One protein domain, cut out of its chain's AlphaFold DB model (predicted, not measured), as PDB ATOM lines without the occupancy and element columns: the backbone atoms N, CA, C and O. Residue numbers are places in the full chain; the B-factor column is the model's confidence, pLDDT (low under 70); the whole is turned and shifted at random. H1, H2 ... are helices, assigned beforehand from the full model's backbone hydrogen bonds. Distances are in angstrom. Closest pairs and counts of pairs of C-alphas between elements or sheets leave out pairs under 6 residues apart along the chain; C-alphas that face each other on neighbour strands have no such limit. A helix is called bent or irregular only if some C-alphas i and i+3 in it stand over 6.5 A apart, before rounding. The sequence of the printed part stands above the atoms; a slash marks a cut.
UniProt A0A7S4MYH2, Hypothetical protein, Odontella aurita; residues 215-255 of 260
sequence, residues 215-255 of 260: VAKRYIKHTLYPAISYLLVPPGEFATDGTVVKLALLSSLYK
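AT A GLANCE: This is residues 215 to 255 of the 260 residues of the protein "Hypothetical protein" of Odontella aurita (UniProt A0A7S4MYH2). The model is an open V: the kinked helix H1 makes one arm, the one-turn helix H2 sits near the corner, and an unnamed strip leading to the short helix H3 makes the other arm. The two arms do not close on each other, and no named helix touches another. The printed part has 41 residues with three named helices, in the order H1, H2, H3, and no named strand; its class is all helix, with 25 residues in named elements. It is only just extended, close to loose, with a radius of gyration of the C-alphas of 13.8 A and spans of 35 by 26 by 17 A.

IN THESE COORDINATES: H1 covers residues 215 to 231 and measures 23.1 A from first to last C-alpha, starting with C-alpha 215 at (206.474, 112.272, 129.809). H2 covers residues 236 to 239, 6.1 A long, with C-alpha 236 at (192.042, 118.355, 157.083). H3 covers residues 250 to 253, 4.9 A long, and its C-alpha 253 is at (204.059, 139.560, 145.183).

HOW THE PARTS SIT: H1 has a kink of 26 degrees near residue 224. It is neither bent nor irregular, but only just: C-alphas 222 and 225 are 6.4 A apart. The same holds for H2, where C-alphas 236 and 239 are 6.1 A apart. H1 and H2 are apart, H2 and H3 are apart, and H1 and H3 are apart. In H1, 10 of 13 O i to N i+4 pairs are within hydrogen-bond range; H2 and H3 are too short for such a pair, and in each the one O i to N i+3 pair is within range.

THE WHOLE: The C-alphas of Val 215 and Lys 255, the two farthest apart, are 36.7 A apart. Residues 221 to 227, 235 to 242 and 245 to 255 stand free. The link from H1 to H2 is tight, the link from H2 to H3 short, and the printed part has no cut. The mean pLDDT of the printed part is 91.6, and no printed residue is under 70.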
ATOM      1  N   VAL A 215     207.533 113.290 129.864       83.69
ATOM      2  CA  VAL A 215     206.474 112.272 129.809       83.69
ATOM      3  C   VAL A 215     205.677 112.259 131.113       83.69
ATOM      4  O   VAL A 215     204.448 112.389 131.088       83.69
ATOM      5  N   ALA A 216     206.362 112.186 132.256       84.38
ATOM      6  CA  ALA A 216     205.733 112.190 133.572       84.38
ATOM      7  C   ALA A 216     205.016 113.522 133.854       84.38
ATOM      8  O   ALA A 216     203.881 113.524 134.332       84.38
ATOM      9  N   LYS A 217     205.597 114.666 133.467       86.88
ATOM     10  CA  LYS A 217     204.917 115.973 133.578       86.88
ATOM     11  C   LYS A 217     203.617 116.007 132.781       86.88
ATOM     12  O   LYS A 217     202.593 116.476 133.284       86.88
ATOM     13  N   ARG A 218     203.640 115.526 131.533       89.06
ATOM     14  CA  ARG A 218     202.451 115.476 130.672       89.06
ATOM     15  C   ARG A 218     201.388 114.561 131.274       89.06
ATOM     16  O   ARG A 218     200.219 114.942 131.307       89.06
ATOM     17  N   TYR A 219     201.804 113.405 131.777       88.25
ATOM     18  CA  TYR A 219     200.944 112.439 132.445       88.25
ATOM     19  C   TYR A 219     200.262 113.026 133.691       88.25
ATOM     20  O   TYR A 219     199.034 113.049 133.774       88.25
ATOM     21  N   ILE A 220     201.030 113.615 134.612       90.00
ATOM     22  CA  ILE A 220     200.493 114.269 135.815       90.00
ATOM     23  C   ILE A 220     199.500 115.367 135.425       90.00
ATOM     24  O   ILE A 220     198.396 115.435 135.960       90.00
ATOM     25  N   LYS A 221     199.867 116.219 134.463       91.38
ATOM     26  CA  LYS A 221     199.056 117.368 134.051       91.38
ATOM     27  C   LYS A 221     197.720 116.976 133.420       91.38
ATOM     28  O   LYS A 221     196.738 117.690 133.612       91.38
ATOM     29  N   HIS A 222     197.694 115.911 132.624       91.06
ATOM     30  CA  HIS A 222     196.544 115.579 131.782       91.06
ATOM     31  C   HIS A 222     195.737 114.371 132.259       91.06
ATOM     32  O   HIS A 222     194.591 114.243 131.839       91.06
ATOM     33  N   THR A 223     196.285 113.550 133.155       90.12
ATOM     34  CA  THR A 223     195.597 112.384 133.726       90.12
ATOM     35  C   THR A 223     195.300 112.600 135.208       90.12
ATOM     36  O   THR A 223     194.137 112.636 135.608       90.12
ATOM     37  N   LEU A 224     196.334 112.818 136.029       91.12
ATOM     38  CA  LEU A 224     196.172 112.867 137.486       91.12
ATOM     39  C   LEU A 224     195.553 114.178 137.977       91.12
ATOM     40  O   LEU A 224     194.633 114.158 138.786       91.12
ATOM     41  N   TYR A 225     196.015 115.329 137.486       92.56
ATOM     42  CA  TYR A 225     195.536 116.627 137.968       92.56
ATOM     43  C   TYR A 225     194.035 116.858 137.713       92.56
ATOM     44  O   TYR A 225     193.362 117.336 138.627       92.56
ATOM     45  N   PRO A 226     193.465 116.486 136.544       93.62
ATOM     46  CA  PRO A 226     192.016 116.508 136.357       93.62
ATOM     47  C   PRO A 226     191.277 115.599 137.343       93.62
ATOM     48  O   PRO A 226     190.259 115.999 137.893       93.62
ATOM     49  N   ALA A 227     191.786 114.395 137.612       92.31
ATOM     50  CA  ALA A 227     191.161 113.501 138.582       92.31
ATOM     51  C   ALA A 227     191.191 114.096 139.995       92.31
ATOM     52  O   ALA A 227     190.166 114.153 140.667       92.31
ATOM     53  N   ILE A 228     192.341 114.620 140.420       91.94
ATOM     54  CA  ILE A 228     192.515 115.256 141.729       91.94
ATOM     55  C   ILE A 228     191.584 116.463 141.880       91.94
ATOM     56  O   ILE A 228     190.974 116.633 142.931       91.94
ATOM     57  N   SER A 229     191.431 117.294 140.845       91.25
ATOM     58  CA  SER A 229     190.624 118.515 140.944       91.25
ATOM     59  C   SER A 229     189.118 118.262 141.072       91.25
ATOM     60  O   SER A 229     188.421 119.116 141.621       91.25
ATOM     61  N   TYR A 230     188.618 117.115 140.596       90.31
ATOM     62  CA  TYR A 230     187.190 116.778 140.633       90.31
ATOM     63  C   TYR A 230     186.818 115.662 141.620       90.31
ATOM     64  O   TYR A 230     185.672 115.629 142.064       90.31
ATOM     65  N   LEU A 231     187.738 114.750 141.958       92.31
ATOM     66  CA  LEU A 231     187.449 113.552 142.762       92.31
ATOM     67  C   LEU A 231     188.045 113.597 144.175       92.31
ATOM     68  O   LEU A 231     187.517 112.934 145.068       92.31
ATOM     69  N   LEU A 232     189.128 114.348 144.405       92.00
ATOM     70  CA  LEU A 232     189.789 114.354 145.709       92.00
ATOM     71  C   LEU A 232     189.013 115.216 146.713       92.00
ATOM     72  O   LEU A 232     188.842 116.419 146.524       92.00
ATOM     73  N   VAL A 233     188.630 114.608 147.835       94.69
ATOM     74  CA  VAL A 233     188.195 115.325 149.040       94.69
ATOM     75  C   VAL A 233     189.366 115.307 150.028       94.69
ATOM     76  O   VAL A 233     189.571 114.289 150.690       94.69
ATOM     77  N   PRO A 234     190.181 116.377 150.105       92.44
ATOM     78  CA  PRO A 234     191.397 116.354 150.906       92.44
ATOM     79  C   PRO A 234     191.067 116.301 152.408       92.44
ATOM     80  O   PRO A 234     190.246 117.099 152.877       92.44
ATOM     81  N   PRO A 235     191.713 115.410 153.184       94.19
ATOM     82  CA  PRO A 235     191.633 115.422 154.640       94.19
ATOM     83  C   PRO A 235     192.126 116.749 155.225       94.19
ATOM     84  O   PRO A 235     193.007 117.405 154.670       94.19
ATOM     85  N   GLY A 236     191.606 117.132 156.396       94.25
ATOM     86  CA  GLY A 236     192.042 118.355 157.083       94.25
ATOM     87  C   GLY A 236     193.527 118.343 157.473       94.25
ATOM     88  O   GLY A 236     194.152 119.400 157.547       94.25
ATOM     89  N   GLU A 237     194.096 117.154 157.663       95.31
ATOM     90  CA  GLU A 237     195.501 116.931 158.026       95.31
ATOM     91  C   GLU A 237     196.479 117.421 156.947       95.31
ATOM     92  O   GLU A 237     197.560 117.897 157.298       95.31
ATOM     93  N   PHE A 238     196.058 117.452 155.670       94.38
ATOM     94  CA  PHE A 238     196.879 117.900 154.530       94.38
ATOM     95  C   PHE A 238     197.334 119.361 154.635       94.38
ATOM     96  O   PHE A 238     198.272 119.790 153.959       94.38
ATOM     97  N   ALA A 239     196.645 120.157 155.457       92.69
ATOM     98  CA  ALA A 239     197.007 121.544 155.710       92.69
ATOM     99  C   ALA A 239     198.175 121.692 156.704       92.69
ATOM    100  O   ALA A 239     198.752 122.776 156.803       92.69
ATOM    101  N   THR A 240     198.492 120.642 157.467       94.56
ATOM    102  CA  THR A 240     199.428 120.689 158.605       94.56
ATOM    103  C   THR A 240     200.576 119.688 158.517       94.56
ATOM    104  O   THR A 240     201.624 119.938 159.105       94.56
ATOM    105  N   ASP A 241     200.397 118.583 157.796       94.69
ATOM    106  CA  ASP A 241     201.369 117.489 157.647       94.69
ATOM    107  C   ASP A 241     202.490 117.781 156.626       94.69
ATOM    108  O   ASP A 241     203.483 117.062 156.569       94.69
ATOM    109  N   GLY A 242     202.350 118.855 155.843       93.62
ATOM    110  CA  GLY A 242     203.274 119.219 154.769       93.62
ATOM    111  C   GLY A 242     202.864 118.732 153.376       93.62
ATOM    112  O   GLY A 242     203.573 119.036 152.419       93.62
ATOM    113  N   THR A 243     201.717 118.061 153.227       92.88
ATOM    114  CA  THR A 243     201.193 117.603 151.929       92.88
ATOM    115  C   THR A 243     200.864 118.788 151.020       92.88
ATOM    116  O   THR A 243     201.211 118.791 149.838       92.88
ATOM    117  N   VAL A 244     200.236 119.842 151.561       92.38
ATOM    118  CA  VAL A 244     199.939 121.076 150.816       92.38
ATOM    119  C   VAL A 244     200.588 122.282 151.487       92.38
ATOM    120  O   VAL A 244     200.109 122.797 152.497       92.38
ATOM    121  N   VAL A 245     201.657 122.798 150.875       93.00
ATOM    122  CA  VAL A 245     202.402 123.954 151.395       93.00
ATOM    123  C   VAL A 245     202.151 125.202 150.557       93.00
ATOM    124  O   VAL A 245     202.363 125.248 149.345       93.00
ATOM    125  N   LYS A 246     201.746 126.280 151.229       91.81
ATOM    126  CA  LYS A 246     201.583 127.597 150.616       91.81
ATOM    127  C   LYS A 246     202.941 128.273 150.419       91.81
ATOM    128  O   LYS A 246     203.492 128.848 151.354       91.81
ATOM    129  N   LEU A 247     203.436 128.263 149.184       92.62
ATOM    130  CA  LEU A 247     204.732 128.859 148.838       92.62
ATOM    131  C   LEU A 247     204.681 130.384 148.676       92.62
ATOM    132  O   LEU A 247     205.596 131.089 149.089       92.62
ATOM    133  N   ALA A 248     203.612 130.912 148.071       92.44
ATOM    134  CA  ALA A 248     203.507 132.334 147.759       92.44
ATOM    135  C   ALA A 248     202.060 132.850 147.793       92.44
ATOM    136  O   ALA A 248     201.094 132.091 147.708       92.44
ATOM    137  N   LEU A 249     201.919 134.175 147.898       93.88
ATOM    138  CA  LEU A 249     200.660 134.900 147.729       93.88
ATOM    139  C   LEU A 249     200.824 135.991 146.685       93.88
ATOM    140  O   LEU A 249     201.668 136.874 146.845       93.88
ATOM    141  N   LEU A 250     199.944 135.998 145.684       92.00
ATOM    142  CA  LEU A 250     199.919 137.049 144.669       92.00
ATOM    143  C   LEU A 250     199.752 138.445 145.289       92.00
ATOM    144  O   LEU A 250     200.420 139.380 144.872       92.00
ATOM    145  N   SER A 251     198.947 138.584 146.346       91.25
ATOM    146  CA  SER A 251     198.768 139.859 147.058       91.25
ATOM    147  C   SER A 251     200.041 140.386 147.727       91.25
ATOM    148  O   SER A 251     200.170 141.593 147.919       91.25
ATOM    149  N   SER A 252     200.978 139.506 148.088       90.88
ATOM    150  CA  SER A 252     202.300 139.892 148.590       90.88
ATOM    151  C   SER A 252     203.268 140.174 147.443       90.88
ATOM    152  O   SER A 252     204.027 141.134 147.519       90.88
ATOM    153  N   LEU A 253     203.212 139.382 146.367       91.38
ATOM    154  CA  LEU A 253     204.059 139.560 145.183       91.38
ATOM    155  C   LEU A 253     203.772 140.886 144.468       91.38
ATOM    156  O   LEU A 253     204.705 141.618 144.152       91.38
ATOM    157  N   TYR A 254     202.500 141.253 144.297       88.62
ATOM    158  CA  TYR A 254     202.103 142.504 143.640       88.62
ATOM    159  C   TYR A 254     202.481 143.777 144.410       88.62
ATOM    160  O   TYR A 254     202.381 144.858 143.846       88.62
ATOM    161  N   LYS A 255     202.923 143.675 145.672       88.75
ATOM    162  CA  LYS A 255     203.469 144.821 146.428       88.75
ATOM    163  C   LYS A 255     204.934 145.112 146.105       88.75
ATOM    164  O   LYS A 255     205.423 146.180 146.443       88.75
TER     165      LYS A 255